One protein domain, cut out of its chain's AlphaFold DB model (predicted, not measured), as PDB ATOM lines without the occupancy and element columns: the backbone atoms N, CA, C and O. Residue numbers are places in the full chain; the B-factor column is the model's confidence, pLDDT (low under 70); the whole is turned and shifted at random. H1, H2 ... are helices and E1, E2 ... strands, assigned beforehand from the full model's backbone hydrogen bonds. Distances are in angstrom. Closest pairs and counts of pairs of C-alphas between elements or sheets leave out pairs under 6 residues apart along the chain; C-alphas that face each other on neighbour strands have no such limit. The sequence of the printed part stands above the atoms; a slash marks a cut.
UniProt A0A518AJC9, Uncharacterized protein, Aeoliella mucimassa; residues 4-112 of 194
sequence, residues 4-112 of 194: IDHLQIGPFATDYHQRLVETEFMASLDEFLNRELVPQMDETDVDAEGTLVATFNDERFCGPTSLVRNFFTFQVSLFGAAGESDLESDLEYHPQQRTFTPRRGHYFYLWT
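Overview. This is residues 4 to 112 of the 194 residues of an uncharacterized protein of Aeoliella mucimassa (UniProt A0A518AJC9). A long, twisted sheet of five strands curls over helix H2, which crosses one face at the E5 side; the short helix H1 only grazes the sheet. The long strands E2, E3 and E4 run along the elongated body, which spans 45 by 25 by 21 A. The printed part has 109 residues, with the order E1 H1 H2 E2 E3 E4 E5; the sheet, E1 E2 E3 E4 E5, is mixed, and the class is mixed, helices and strands. The whole is compact, with a radius of gyration of the C-alphas of 14.2 A.

Along the chain. E1, residues 7 to 9, begins with C-alpha 7 at (9.607, 50.044, -3.806). H1 is residues 15 to 20 and H2 residues 23 to 36, 19.9 A long. E2, residues 47 to 54, measures 24.0 A, E3, residues 71 to 80, 29.1 A, and E4, residues 83 to 94, 33.7 A. E5, residues 99 to 102, ends with C-alpha 102 at (1.410, 44.693, -18.275).

Arrangement. E1 and E2 are parallel, with N 8 and O 50 2.8 A apart; E1, H1, H2 and E2 form a strand-helix-strand unit, two parallel neighbour strands with helices between, whose crossover is left-handed. E2 to E5 form a meander, each strand the antiparallel neighbour of the one before, with N 51 and O 75 at 2.8 A, N 74 and O 89 at 2.8 A, and N 92 and O 101 at 2.8 A. E4 bends by 54 degrees at residue 90. H2 is on one face of the sheet, making two layers, at a height over the sheet of 7.6 A. H2 touches E5, the closest C-alphas being those of Ser 28 and Thr 99, 5.5 A apart. In H1 and H2 every O i to N i+4 pair is within hydrogen-bond range.

Size, cuts and confidence. The C-alphas of Thr 65 and Ala 81 are the two farthest apart, at 46.5 A. The printed part has no cut; the link from E2 to E3, 16 residues, is long. No printed residue is under 70 in pLDDT.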
ATOM      1  N   ILE A   4      13.106  45.802  -5.705       93.44
ATOM      2  CA  ILE A   4      12.199  45.688  -4.561       93.44
ATOM      3  C   ILE A   4      12.620  46.591  -3.395       93.44
ATOM      4  O   ILE A   4      11.751  47.143  -2.728       93.44
ATOM      5  N   ASP A   5      13.923  46.810  -3.198       93.50
ATOM      6  CA  ASP A   5      14.447  47.664  -2.121       93.50
ATOM      7  C   ASP A   5      14.111  49.154  -2.317       93.50
ATOM      8  O   ASP A   5      14.145  49.933  -1.367       93.50
ATOM      9  N   HIS A   6      13.746  49.540  -3.543       94.94
ATOM     10  CA  HIS A   6      13.355  50.896  -3.932       94.94
ATOM     11  C   HIS A   6      11.832  51.079  -4.008       94.94
ATOM     12  O   HIS A   6      11.345  52.147  -4.390       94.94
ATOM     13  N   LEU A   7      11.059  50.036  -3.685       96.06
ATOM     14  CA  LEU A   7       9.607  50.044  -3.806       96.06
ATOM     15  C   LEU A   7       8.926  50.006  -2.444       96.06
ATOM     16  O   LEU A   7       9.131  49.107  -1.631       96.06
ATOM     17  N   GLN A   8       7.985  50.921  -2.251       97.12
ATOM     18  CA  GLN A   8       6.962  50.770  -1.235       97.12
ATOM     19  C   GLN A   8       5.862  49.837  -1.757       97.12
ATOM     20  O   GLN A   8       5.066  50.199  -2.626       97.12
ATOM     21  N   ILE A   9       5.797  48.627  -1.207       95.56
ATOM     22  CA  ILE A   9       4.812  47.621  -1.609       95.56
ATOM     23  C   ILE A   9       3.646  47.626  -0.616       95.56
ATOM     24  O   ILE A   9       3.807  47.336   0.569       95.56
ATOM     25  N   GLY A  10       2.462  47.983  -1.110       93.19
ATOM     26  CA  GLY A  10       1.281  48.264  -0.303       93.19
ATOM     27  C   GLY A  10       1.131  49.751   0.065       93.19
ATOM     28  O   GLY A  10       1.834  50.615  -0.462       93.19
ATOM     29  N   PRO A  11       0.191  50.090   0.962       93.69
ATOM     30  CA  PRO A  11      -0.514  49.195   1.881       93.69
ATOM     31  C   PRO A  11      -1.575  48.306   1.215       93.69
ATOM     32  O   PRO A  11      -2.265  48.707   0.277       93.69
ATOM     33  N   PHE A  12      -1.760  47.103   1.763       94.12
ATOM     34  CA  PHE A  12      -2.808  46.166   1.355       94.12
ATOM     35  C   PHE A  12      -3.898  46.085   2.420       94.12
ATOM     36  O   PHE A  12      -3.626  45.749   3.572       94.12
ATOM     37  N   ALA A  13      -5.130  46.394   2.026       91.75
ATOM     38  CA  ALA A  13      -6.278  46.433   2.923       91.75
ATOM     39  C   ALA A  13      -6.944  45.061   3.107       91.75
ATOM     40  O   ALA A  13      -7.765  44.915   4.005       91.75
ATOM     41  N   THR A  14      -6.608  44.076   2.268       93.50
ATOM     42  CA  THR A  14      -7.258  42.760   2.266       93.50
ATOM     43  C   THR A  14      -6.295  41.645   2.645       93.50
ATOM     44  O   THR A  14      -5.112  41.673   2.282       93.50
ATOM     45  N   ASP A  15      -6.826  40.616   3.309       93.69
ATOM     46  CA  ASP A  15      -6.064  39.423   3.705       93.69
ATOM     47  C   ASP A  15      -5.463  38.718   2.484       93.69
ATOM     48  O   ASP A  15      -4.370  38.151   2.543       93.69
ATOM     49  N   TYR A  16      -6.183  38.755   1.359       94.44
ATOM     50  CA  TYR A  16      -5.742  38.158   0.106       94.44
ATOM     51  C   TYR A  16      -4.410  38.744  -0.372       94.44
ATOM     52  O   TYR A  16      -3.457  37.996  -0.577       94.44
ATOM     53  N   HIS A  17      -4.328  40.068  -0.528       95.56
ATOM     54  CA  HIS A  17      -3.116  40.709  -1.037       95.56
ATOM     55  C   HIS A  17      -1.972  40.619  -0.023       95.56
ATOM     56  O   HIS A  17      -0.841  40.356  -0.416       95.56
ATOM     57  N   GLN A  18      -2.263  40.745   1.278       94.38
ATOM     58  CA  GLN A  18      -1.250  40.585   2.329       94.38
ATOM     59  C   GLN A  18      -0.575  39.206   2.290       94.38
ATOM     60  O   GLN A  18       0.627  39.118   2.514       94.38
ATOM     61  N   ARG A  19      -1.324  38.141   1.973       93.12
ATOM     62  CA  ARG A  19      -0.780  36.780   1.810       93.12
ATOM     63  C   ARG A  19      -0.193  36.511   0.429       93.12
ATOM     64  O   ARG A  19       0.590  35.590   0.273       93.12
ATOM     65  N   LEU A  20      -0.615  37.247  -0.595       93.25
ATOM     66  CA  LEU A  20      -0.107  37.059  -1.952       93.25
ATOM     67  C   LEU A  20       1.318  37.606  -2.099       93.25
ATOM     68  O   LEU A  20       2.118  37.038  -2.842       93.25
ATOM     69  N   VAL A  21       1.626  38.703  -1.403       90.69
ATOM     70  CA  VAL A  21       2.922  39.391  -1.461       90.69
ATOM     71  C   VAL A  21       3.946  38.703  -0.550       90.69
ATOM     72  O   VAL A  21       4.376  39.218   0.478       90.69
ATOM     73  N   GLU A  22       4.325  37.490  -0.942       90.81
ATOM     74  CA  GLU A  22       5.385  36.688  -0.324       90.81
ATOM     75  C   GLU A  22       6.686  36.738  -1.150       90.81
ATOM     76  O   GLU A  22       6.772  37.392  -2.190       90.81
ATOM     77  N   THR A  23       7.716  36.005  -0.718       91.06
ATOM     78  CA  THR A  23       9.035  35.952  -1.374       91.06
ATOM     79  C   THR A  23       8.959  35.638  -2.872       91.06
ATOM     80  O   THR A  23       9.670  36.254  -3.661       91.06
ATOM     81  N   GLU A  24       8.091  34.710  -3.295       92.81
ATOM     82  CA  GLU A  24       7.951  34.348  -4.716       92.81
ATOM     83  C   GLU A  24       7.342  35.485  -5.556       92.81
ATOM     84  O   GLU A  24       7.744  35.698  -6.701       92.81
ATOM     85  N   PHE A  25       6.405  36.245  -4.982       96.31
ATOM     86  CA  PHE A  25       5.827  37.427  -5.621       96.31
ATOM     87  C   PHE A  25       6.888  38.515  -5.799       96.31
ATOM     88  O   PHE A  25       7.035  39.063  -6.889       96.31
ATOM     89  N   MET A  26       7.681  38.781  -4.758       96.19
ATOM     90  CA  MET A  26       8.759  39.773  -4.832       96.19
ATOM     91  C   MET A  26       9.828  39.377  -5.854       96.19
ATOM     92  O   MET A  26      10.254  40.208  -6.648       96.19
ATOM     93  N   ALA A  27      10.228  38.103  -5.876       95.56
ATOM     94  CA  ALA A  27      11.222  37.607  -6.825       95.56
ATOM     95  C   ALA A  27      10.737  37.719  -8.280       95.56
ATOM     96  O   ALA A  27      11.483  38.163  -9.149       95.56
ATOM     97  N   SER A  28       9.477  37.359  -8.541       97.12
ATOM     98  CA  SER A  28       8.890  37.466  -9.883       97.12
ATOM     99  C   SER A  28       8.684  38.915 -10.331       97.12
ATOM    100  O   SER A  28       8.824  39.211 -11.519       97.12
ATOM    101  N   LEU A  29       8.403  39.831  -9.400       97.69
ATOM    102  CA  LEU A  29       8.370  41.263  -9.683       97.69
ATOM    103  C   LEU A  29       9.765  41.799 -10.022       97.69
ATOM    104  O   LEU A  29       9.913  42.495 -11.022       97.69
ATOM    105  N   ASP A  30      10.785  41.455  -9.236       97.00
ATOM    106  CA  ASP A  30      12.163  41.888  -9.496       97.00
ATOM    107  C   ASP A  30      12.659  41.390 -10.860       97.00
ATOM    108  O   ASP A  30      13.223  42.156 -11.641       97.00
ATOM    109  N   GLU A  31      12.382  40.127 -11.199       97.00
ATOM    110  CA  GLU A  31      12.706  39.560 -12.511       97.00
ATOM    111  C   GLU A  31      11.989  40.306 -13.644       97.00
ATOM    112  O   GLU A  31      12.604  40.649 -14.657       97.00
ATOM    113  N   PHE A  32      10.699  40.601 -13.469       97.38
ATOM    114  CA  PHE A  32       9.925  41.378 -14.432       97.38
ATOM    115  C   PHE A  32      10.514  42.777 -14.643       97.38
ATOM    116  O   PHE A  32      10.714  43.184 -15.784       97.38
ATOM    117  N   LEU A  33      10.850  43.502 -13.572       96.81
ATOM    118  CA  LEU A  33      11.433  44.842 -13.672       96.81
ATOM    119  C   LEU A  33      12.823  44.803 -14.320       96.81
ATOM    120  O   LEU A  33      13.121  45.615 -15.194       96.81
ATOM    121  N   ASN A  34      13.655  43.816 -13.993       95.50
ATOM    122  CA  ASN A  34      14.940  43.637 -14.669       95.50
ATOM    123  C   ASN A  34      14.786  43.340 -16.167       95.50
ATOM    124  O   ASN A  34      15.605  43.785 -16.969       95.50
ATOM    125  N   ARG A  35      13.739  42.610 -16.560       95.81
ATOM    126  CA  ARG A  35      13.478  42.293 -17.966       95.81
ATOM    127  C   ARG A  35      12.862  43.456 -18.740       95.81
ATOM    128  O   ARG A  35      13.232  43.660 -19.888       95.81
ATOM    129  N   GLU A  36      11.930  44.194 -18.143       95.81
ATOM    130  CA  GLU A  36      11.090  45.163 -18.862       95.81
ATOM    131  C   GLU A  36      11.468  46.628 -18.596       95.81
ATOM    132  O   GLU A  36      11.334  47.462 -19.490       95.81
ATOM    133  N   LEU A  37      11.923  46.973 -17.383       95.19
ATOM    134  CA  LEU A  37      12.266  48.351 -16.999       95.19
ATOM    135  C   LEU A  37      13.719  48.682 -17.345       95.19
ATOM    136  O   LEU A  37      13.970  49.693 -17.999       95.19
ATOM    137  N   VAL A  38      14.667  47.823 -16.949       93.88
ATOM    138  CA  VAL A  38      16.111  48.078 -17.124       93.88
ATOM    139  C   VAL A  38      16.494  48.371 -18.580       93.88
ATOM    140  O   VAL A  38      17.202  49.353 -18.801       93.88
ATOM    141  N   PRO A  39      16.005  47.636 -19.601       94.19
ATOM    142  CA  PRO A  39      16.345  47.940 -20.994       94.19
ATOM    143  C   PRO A  39      15.845  49.303 -21.491       94.19
ATOM    144  O   PRO A  39      16.247  49.749 -22.565       94.19
ATOM    145  N   GLN A  40      14.937  49.951 -20.758       94.69
ATOM    146  CA  GLN A  40      14.384  51.251 -21.120       94.69
ATOM    147  C   GLN A  40      15.121  52.432 -20.484       94.69
ATOM    148  O   GLN A  40      14.831  53.569 -20.862       94.69
ATOM    149  N   MET A  41      16.010  52.184 -19.524       93.62
ATOM    150  CA  MET A  41      16.735  53.221 -18.796       93.62
ATOM    151  C   MET A  41      17.842  53.830 -19.660       93.62
ATOM    152  O   MET A  41      18.559  53.118 -20.360       93.62
ATOM    153  N   ASP A  42      17.997  55.151 -19.575       90.38
ATOM    154  CA  ASP A  42      19.080  55.871 -20.259       90.38
ATOM    155  C   ASP A  42      20.397  55.835 -19.448       90.38
ATOM    156  O   ASP A  42      21.480  56.010 -20.006       90.38
ATOM    157  N   GLU A  43      20.312  55.592 -18.137       89.56
ATOM    158  CA  GLU A  43      21.422  55.608 -17.177       89.56
ATOM    159  C   GLU A  43      21.332  54.385 -16.255       89.56
ATOM    160  O   GLU A  43      20.234  53.961 -15.901       89.56
ATOM    161  N   THR A  44      22.473  53.811 -15.859       86.06
ATOM    162  CA  THR A  44      22.519  52.646 -14.953       86.06
ATOM    163  C   THR A  44      22.608  53.030 -13.479       86.06
ATOM    164  O   THR A  44      22.093  52.300 -12.638       86.06
ATOM    165  N   ASP A  45      23.247  54.162 -13.177       87.19
ATOM    166  CA  ASP A  45      23.411  54.684 -11.821       87.19
ATOM    167  C   ASP A  45      22.349  55.758 -11.573       87.19
ATOM    168  O   ASP A  45      22.563  56.941 -11.834       87.19
ATOM    169  N   VAL A  46      21.180  55.326 -11.108       91.31
ATOM    170  CA  VAL A  46      20.052  56.201 -10.767       91.31
ATOM    171  C   VAL A  46      19.597  55.917  -9.345       91.31
ATOM    172  O   VAL A  46      19.679  54.778  -8.883       91.31
ATOM    173  N   ASP A  47      19.097  56.944  -8.665       94.50
ATOM    174  CA  ASP A  47      18.262  56.721  -7.488       94.50
ATOM    175  C   ASP A  47      16.838  56.385  -7.942       94.50
ATOM    176  O   ASP A  47      16.414  56.792  -9.028       94.50
ATOM    177  N   ALA A  48      16.106  55.622  -7.141       95.94
ATOM    178  CA  ALA A  48      14.786  55.143  -7.510       95.94
ATOM    179  C   ALA A  48      13.840  55.156  -6.316       95.94
ATOM    180  O   ALA A  48      14.175  54.678  -5.232       95.94
ATOM    181  N   GLU A  49      12.626  55.633  -6.566       97.06
ATOM    182  CA  GLU A  49      11.504  55.546  -5.642       97.06
ATOM    183  C   GLU A  49      10.284  55.051  -6.408       97.06
ATOM    184  O   GLU A  49       9.939  55.572  -7.472       97.06
ATOM    185  N   GLY A  50       9.601  54.046  -5.878       97.50
ATOM    186  CA  GLY A  50       8.388  53.557  -6.506       97.50
ATOM    187  C   GLY A  50       7.398  52.962  -5.531       97.50
ATOM    188  O   GLY A  50       7.657  52.792  -4.341       97.50
ATOM    189  N   THR A  51       6.227  52.647  -6.059       98.06
ATOM    190  CA  THR A  51       5.135  52.038  -5.320       98.06
ATOM    191  C   THR A  51       4.521  50.904  -6.125       98.06
ATOM    192  O   THR A  51       4.458  50.942  -7.358       98.06
ATOM    193  N   LEU A  52       4.046  49.887  -5.414       98.06
ATOM    194  CA  LEU A  52       3.192  48.851  -5.974       98.06
ATOM    195  C   LEU A  52       2.010  48.632  -5.041       98.06
ATOM    196  O   LEU A  52       2.168  48.137  -3.925       98.06
ATOM    197  N   VAL A  53       0.813  48.966  -5.508       97.56
ATOM    198  CA  VAL A  53      -0.421  48.847  -4.723       97.56
ATOM    199  C   VAL A  53      -1.438  47.986  -5.451       97.56
ATOM    200  O   VAL A  53      -1.454  47.934  -6.677       97.56
ATOM    201  N   ALA A  54      -2.315  47.305  -4.714       97.00
ATOM    202  CA  ALA A  54      -3.419  46.577  -5.329       97.00
ATOM    203  C   ALA A  54      -4.400  47.574  -5.966       97.00
ATOM    204  O   ALA A  54      -4.927  48.448  -5.278       97.00
ATOM    205  N   THR A  55      -4.687  47.428  -7.262       95.94
ATOM    206  CA  THR A  55      -5.628  48.311  -7.973       95.94
ATOM    207  C   THR A  55      -7.049  48.159  -7.416       95.94
ATOM    208  O   THR A  55      -7.811  49.121  -7.344       95.94
ATOM    209  N   PHE A  56      -7.408  46.948  -6.977       94.75
ATOM    210  CA  PHE A  56      -8.720  46.603  -6.423       94.75
ATOM    211  C   PHE A  56      -8.598  46.143  -4.963       94.75
ATOM    212  O   PHE A  56      -8.820  44.981  -4.633       94.75
ATOM    213  N   ASN A  57      -8.243  47.076  -4.080       92.06
ATOM    214  CA  ASN A  57      -7.889  46.820  -2.678       92.06
ATOM    215  C   ASN A  57      -9.103  46.724  -1.719       92.06
ATOM    216  O   ASN A  57      -9.095  47.310  -0.642       92.06
ATOM    217  N   ASP A  58     -10.173  46.032  -2.121       93.12
ATOM    218  CA  ASP A  58     -11.395  45.824  -1.320       93.12
ATOM    219  C   ASP A  58     -11.767  44.330  -1.345       93.12
ATOM    220  O   ASP A  58     -11.644  43.667  -2.381       93.12
ATOM    221  N   GLU A  59     -12.221  43.788  -0.213       91.81
ATOM    222  CA  GLU A  59     -12.583  42.374  -0.044       91.81
ATOM    223  C   GLU A  59     -13.609  41.896  -1.077       91.81
ATOM    224  O   GLU A  59     -13.523  40.768  -1.573       91.81
ATOM    225  N   ARG A  60     -14.532  42.770  -1.508       93.25
ATOM    226  CA  ARG A  60     -15.519  42.423  -2.549       93.25
ATOM    227  C   ARG A  60     -14.876  42.005  -3.877       93.25
ATOM    228  O   ARG A  60     -15.506  41.311  -4.673       93.25
ATOM    229  N   PHE A  61     -13.636  42.428  -4.122       93.75
ATOM    230  CA  PHE A  61     -12.879  42.102  -5.323       93.75
ATOM    231  C   PHE A  61     -11.923  40.926  -5.132       93.75
ATOM    232  O   PHE A  61     -11.299  40.535  -6.109       93.75
ATOM    233  N   CYS A  62     -11.813  40.329  -3.944       92.38
ATOM    234  CA  CYS A  62     -10.812  39.295  -3.642       92.38
ATOM    235  C   CYS A  62     -11.348  37.852  -3.728       92.38
ATOM    236  O   CYS A  62     -10.609  36.890  -3.512       92.38
ATOM    237  N   GLY A  63     -12.626  37.679  -4.088       89.75
ATOM    238  CA  GLY A  63     -13.264  36.365  -4.195       89.75
ATOM    239  C   GLY A  63     -12.571  35.402  -5.180       89.75
ATOM    240  O   GLY A  63     -11.875  35.834  -6.102       89.75
ATOM    241  N   PRO A  64     -12.785  34.080  -5.041       87.12
ATOM    242  CA  PRO A  64     -12.106  33.047  -5.835       87.12
ATOM    243  C   PRO A  64     -12.340  33.149  -7.347       87.12
ATOM    244  O   PRO A  64     -11.494  32.709  -8.121       87.12
ATOM    245  N   THR A  65     -13.461  33.738  -7.763       90.75
ATOM    246  CA  THR A  65     -13.846  33.953  -9.166       90.75
ATOM    247  C   THR A  65     -13.544  35.366  -9.669       90.75
ATOM    248  O   THR A  65     -13.911  35.706 -10.793       90.75
ATOM    249  N   SER A  66     -12.897  36.206  -8.855       92.44
ATOM    250  CA  SER A  66     -12.561  37.569  -9.254       92.44
ATOM    251  C   SER A  66     -11.520  37.575 -10.366       92.44
ATOM    252  O   SER A  66     -10.439  36.999 -10.232       92.44
ATOM    253  N   LEU A  67     -11.845  38.288 -11.441       92.12
ATOM    254  CA  LEU A  67     -10.968  38.505 -12.589       92.12
ATOM    255  C   LEU A  67     -10.004  39.685 -12.390       92.12
ATOM    256  O   LEU A  67      -9.221  39.975 -13.285       92.12
ATOM    257  N   VAL A  68     -10.098  40.399 -11.263       94.19
ATOM    258  CA  VAL A  68      -9.386  41.674 -11.052       94.19
ATOM    259  C   VAL A  68      -8.503  41.695  -9.805       94.19
ATOM    260  O   VAL A  68      -7.757  42.647  -9.602       94.19
ATOM    261  N   ARG A  69      -8.556  40.646  -8.974       94.94
ATOM    262  CA  ARG A  69      -7.827  40.564  -7.693       94.94
ATOM    263  C   ARG A  69      -6.301  40.528  -7.811       94.94
ATOM    264  O   ARG A  69      -5.627  40.683  -6.812       94.94
ATOM    265  N   ASN A  70      -5.762  40.287  -9.004       96.12
ATOM    266  CA  ASN A  70      -4.317  40.225  -9.240       96.12
ATOM    267  C   ASN A  70      -3.796  41.434 -10.019       96.12
ATOM    268  O   ASN A  70      -2.720  41.362 -10.615       96.12
ATOM    269  N   PHE A  71      -4.575  42.514 -10.070       96.94
ATOM    270  CA  PHE A  71      -4.146  43.751 -10.698       96.94
ATOM    271  C   PHE A  71      -3.506  44.682  -9.678       96.94
ATOM    272  O   PHE A  71      -4.065  44.939  -8.608       96.94
ATOM    273  N   PHE A  72      -2.337  45.191 -10.048       97.88
ATOM    274  CA  PHE A  72      -1.530  46.092  -9.249       97.88
ATOM    275  C   PHE A  72      -1.214  47.343 -10.053       97.88
ATOM    276  O   PHE A  72      -0.866  47.253 -11.225       97.88
ATOM    277  N   THR A  73      -1.291  48.502  -9.418       97.88
ATOM    278  CA  THR A  73      -0.828  49.755 -10.002       97.88
ATOM    279  C   THR A  73       0.614  49.960  -9.562       97.88
ATOM    280  O   THR A  73       0.909  49.987  -8.365       97.88
ATOM    281  N   PHE A  74       1.503  50.037 -10.548       98.25
ATOM    282  CA  PHE A  74       2.933  50.242 -10.382       98.25
ATOM    283  C   PHE A  74       3.300  51.652 -10.823       98.25
ATOM    284  O   PHE A  74       2.947  52.075 -11.928       98.25
ATOM    285  N   GLN A  75       4.028  52.357  -9.967       98.06
ATOM    286  CA  GLN A  75       4.584  53.671 -10.261       98.06
ATOM    287  C   GLN A  75       6.049  53.685  -9.843       98.06
ATOM    288  O   GLN A  75       6.374  53.224  -8.753       98.06
ATOM    289  N   VAL A  76       6.935  54.218 -10.677       97.88
ATOM    290  CA  VAL A  76       8.346  54.406 -10.324       97.88
ATOM    291  C   VAL A  76       8.866  55.705 -10.912       97.88
ATOM    292  O   VAL A  76       8.542  56.050 -12.048       97.88
ATOM    293  N   SER A  77       9.685  56.399 -10.131       97.81
ATOM    294  CA  SER A  77      10.458  57.567 -10.536       97.81
ATOM    295  C   SER A  77      11.941  57.250 -10.370       97.81
ATOM    296  O   SER A  77      12.357  56.716  -9.342       97.81
ATOM    297  N   LEU A  78      12.728  57.538 -11.404       97.06
ATOM    298  CA  LEU A  78      14.175  57.357 -11.440       97.06
ATOM    299  C   LEU A  78      14.841  58.726 -11.538       97.06
ATOM    300  O   LEU A  78      14.524  59.510 -12.438       97.06
ATOM    301  N   PHE A  79      15.792  58.988 -10.653       96.25
ATOM    302  CA  PHE A  79      16.495  60.258 -10.546       96.25
ATOM    303  C   PHE A  79      17.950  60.066 -10.981       96.25
ATOM    304  O   PHE A  79      18.767  59.504 -10.251       96.25
ATOM    305  N   GLY A  80      18.254  60.507 -12.203       94.56
ATOM    306  CA  GLY A  80      19.590  60.446 -12.803       94.56
ATOM    307  C   GLY A  80      20.165  61.829 -13.106       94.56
ATOM    308  O   GLY A  80      19.543  62.863 -12.843       94.56
ATOM    309  N   ALA A  81      21.354  61.865 -13.710       93.69
ATOM    310  CA  ALA A  81      22.014  63.119 -14.068       93.69
ATOM    311  C   ALA A  81      21.291  63.859 -15.207       93.69
ATOM    312  O   ALA A  81      21.302  65.092 -15.250       93.69
ATOM    313  N   ALA A  82      20.639  63.134 -16.125       91.69
ATOM    314  CA  ALA A  82      19.855  63.728 -17.207       91.69
ATOM    315  C   ALA A  82      18.489  64.274 -16.752       91.69
ATOM    316  O   ALA A  82      17.825  64.975 -17.525       91.69
ATOM    317  N   GLY A  83      18.074  63.964 -15.519       94.62
ATOM    318  CA  GLY A  83      16.806  64.366 -14.921       94.62
ATOM    319  C   GLY A  83      15.942  63.178 -14.502       94.62
ATOM    320  O   GLY A  83      16.415  62.057 -14.335       94.62
ATOM    321  N   GLU A  84      14.652  63.450 -14.327       96.88
ATOM    322  CA  GLU A  84      13.676  62.490 -13.819       96.88
ATOM    323  C   GLU A  84      13.039  61.664 -14.947       96.88
ATOM    324  O   GLU A  84      12.490  62.213 -15.916       96.88
ATOM    325  N   SER A  85      13.070  60.342 -14.788       97.06
ATOM    326  CA  SER A  85      12.284  59.402 -15.590       97.06
ATOM    327  C   SER A  85      11.134  58.856 -14.758       97.06
ATOM    328  O   SER A  85      11.355  58.502 -13.610       97.06
ATOM    329  N   ASP A  86       9.942  58.730 -15.328       97.06
ATOM    330  CA  ASP A  86       8.784  58.173 -14.617       97.06
ATOM    331  C   ASP A  86       8.074  57.096 -15.436       97.06
ATOM    332  O   ASP A  86       8.099  57.104 -16.669       97.06
ATOM    333  N   LEU A  87       7.476  56.129 -14.749       96.88
ATOM    334  CA  LEU A  87       6.632  55.101 -15.341       96.88
ATOM    335  C   LEU A  87       5.431  54.872 -14.433       96.88
ATOM    336  O   LEU A  87       5.586  54.633 -13.240       96.88
ATOM    337  N   GLU A  88       4.246  54.866 -15.033       96.44
ATOM    338  CA  GLU A  88       3.004  54.427 -14.405       96.44
ATOM    339  C   GLU A  88       2.344  53.358 -15.282       96.44
ATOM    340  O   GLU A  88       2.128  53.566 -16.479       96.44
ATOM    341  N   SER A  89       2.036  52.195 -14.704       96.38
ATOM    342  CA  SER A  89       1.372  51.102 -15.416       96.38
ATOM    343  C   SER A  89       0.562  50.221 -14.472       96.38
ATOM    344  O   SER A  89       0.965  49.950 -13.345       96.38
ATOM    345  N   ASP A  90      -0.540  49.676 -14.984       96.19
ATOM    346  CA  ASP A  90      -1.214  48.548 -14.346       96.19
ATOM    347  C   ASP A  90      -0.508  47.246 -14.746       96.19
ATOM    348  O   ASP A  90      -0.225  47.011 -15.926       96.19
ATOM    349  N   LEU A  91      -0.251  46.391 -13.765       97.44
ATOM    350  CA  LEU A  91       0.352  45.075 -13.902       97.44
ATOM    351  C   LEU A  91      -0.648  43.994 -13.491       97.44
ATOM    352  O   LEU A  91      -1.465  44.184 -12.594       97.44
ATOM    353  N   GLU A  92      -0.554  42.837 -14.132       97.31
ATOM    354  CA  GLU A  92      -1.257  41.615 -13.764       97.31
ATOM    355  C   GLU A  92      -0.248  40.587 -13.268       97.31
ATOM    356  O   GLU A  92       0.684  40.235 -13.994       97.31
ATOM    357  N   TYR A  93      -0.448  40.096 -12.046       97.38
ATOM    358  CA  TYR A  93       0.286  38.944 -11.537       97.38
ATOM    359  C   TYR A  93      -0.432  37.644 -11.913       97.38
ATOM    360  O   TYR A  93      -1.640  37.506 -11.701       97.38
ATOM    361  N   HIS A  94       0.314  36.659 -12.415       95.56
ATOM    362  CA  HIS A  94      -0.187  35.326 -12.765       95.56
ATOM    363  C   HIS A  94       0.342  34.290 -11.765       95.56
ATOM    364  O   HIS A  94       1.407  33.719 -12.002       95.56
ATOM    365  N   PRO A  95      -0.381  33.965 -10.672       92.62
ATOM    366  CA  PRO A  95       0.163  33.145  -9.585       92.62
ATOM    367  C   PRO A  95       0.608  31.742 -10.014       92.62
ATOM    368  O   PRO A  95       1.589  31.218  -9.501       92.62
ATOM    369  N   GLN A  96      -0.094  31.133 -10.975       92.44
ATOM    370  CA  GLN A  96       0.253  29.798 -11.482       92.44
ATOM    371  C   GLN A  96       1.562  29.795 -12.279       92.44
ATOM    372  O   GLN A  96       2.271  28.793 -12.287       92.44
ATOM    373  N   GLN A  97       1.864  30.904 -12.957       94.06
ATOM    374  CA  GLN A  97       3.054  31.063 -13.793       94.06
ATOM    375  C   GLN A  97       4.176  31.821 -13.078       94.06
ATOM    376  O   GLN A  97       5.288  31.861 -13.591       94.06
ATOM    377  N   ARG A  98       3.883  32.415 -11.912       94.69
ATOM    378  CA  ARG A  98       4.799  33.242 -11.114       94.69
ATOM    379  C   ARG A  98       5.440  34.344 -11.957       94.69
ATOM    380  O   ARG A  98       6.650  34.522 -11.946       94.69
ATOM    381  N   THR A  99       4.622  35.051 -12.732       96.50
ATOM    382  CA  THR A  99       5.095  36.117 -13.621       96.50
ATOM    383  C   THR A  99       4.179  37.329 -13.572       96.50
ATOM    384  O   THR A  99       2.996  37.215 -13.235       96.50
ATOM    385  N   PHE A 100       4.731  38.476 -13.948       97.56
ATOM    386  CA  PHE A 100       3.987  39.699 -14.196       97.56
ATOM    387  C   PHE A 100       3.889  39.973 -15.689       97.56
ATOM    388  O   PHE A 100       4.802  39.687 -16.467       97.56
ATOM    389  N   THR A 101       2.777  40.584 -16.074       96.75
ATOM    390  CA  THR A 101       2.591  41.163 -17.403       96.75
ATOM    391  C   THR A 101       1.941  42.532 -17.280       96.75
ATOM    392  O   THR A 101       1.119  42.721 -16.382       96.75
ATOM    393  N   PRO A 102       2.208  43.478 -18.195       95.56
ATOM    394  CA  PRO A 102       1.410  44.693 -18.275       95.56
ATOM    395  C   PRO A 102      -0.055  44.329 -18.525       95.56
ATOM    396  O   PRO A 102      -0.361  43.433 -19.320       95.56
ATOM    397  N   ARG A 103      -0.979  45.023 -17.859       92.62
ATOM    398  CA  ARG A 103      -2.410  44.811 -18.066       92.62
ATOM    399  C   ARG A 103      -2.762  45.078 -19.527       92.62
ATOM    400  O   ARG A 103      -2.313  46.054 -20.127       92.62
ATOM    401  N   ARG A 104      -3.622  44.242 -20.113       87.56
ATOM    402  CA  ARG A 104      -4.031  44.391 -21.517       87.56
ATOM    403  C   ARG A 104      -4.547  45.808 -21.806       87.56
ATOM    404  O   ARG A 104      -5.537  46.241 -21.224       87.56
ATOM    405  N   GLY A 105      -3.918  46.480 -22.771       83.50
ATOM    406  CA  GLY A 105      -4.267  47.846 -23.179       83.50
ATOM    407  C   GLY A 105      -3.517  48.950 -22.427       83.50
ATOM    408  O   GLY A 105      -3.650  50.110 -22.806       83.50
ATOM    409  N   HIS A 106      -2.714  48.594 -21.424       84.19
ATOM    410  CA  HIS A 106      -1.768  49.479 -20.751       84.19
ATOM    411  C   HIS A 106      -0.361  49.213 -21.296       84.19
ATOM    412  O   HIS A 106      -0.042  48.095 -21.707       84.19
ATOM    413  N   TYR A 107       0.468  50.253 -21.341       86.31
ATOM    414  CA  TYR A 107       1.840  50.164 -21.829       86.31
ATOM    415  C   TYR A 107       2.799  50.252 -20.650       86.31
ATOM    416  O   TYR A 107       2.683  51.162 -19.835       86.31
ATOM    417  N   PHE A 108       3.773  49.348 -20.602       93.94
ATOM    418  CA  PHE A 108       4.872  49.430 -19.650       93.94
ATOM    419  C   PHE A 108       6.009  50.238 -20.276       93.94
ATOM    420  O   PHE A 108       6.885  49.693 -20.947       93.94
ATOM    421  N   TYR A 109       5.923  51.561 -20.151       94.06
ATOM    422  CA  TYR A 109       6.786  52.486 -20.879       94.06
ATOM    423  C   TYR A 109       7.376  53.551 -19.958       94.06
ATOM    424  O   TYR A 109       6.641  54.350 -19.382       94.06
ATOM    425  N   LEU A 110       8.707  53.579 -19.856       95.38
ATOM    426  CA  LEU A 110       9.434  54.565 -19.062       95.38
ATOM    427  C   LEU A 110       9.560  55.889 -19.827       95.38
ATOM    428  O   LEU A 110      10.151  55.947 -20.910       95.38
ATOM    429  N   TRP A 111       9.051  56.974 -19.260       95.25
ATOM    430  CA  TRP A 111       9.197  58.325 -19.788       95.25
ATOM    431  C   TRP A 111      10.513  58.944 -19.339       95.25
ATOM    432  O   TRP A 111      10.567  59.715 -18.386       95.25
ATOM    433  N   THR A 112      11.588  58.643 -20.062       96.00
ATOM    434  CA  THR A 112      12.882  59.292 -19.822       96.00
ATOM    435  C   THR A 112      12.867  60.768 -20.244       96.00
ATOM    436  O   THR A 112      12.061  61.155 -21.103       96.00
TER     437      THR A 112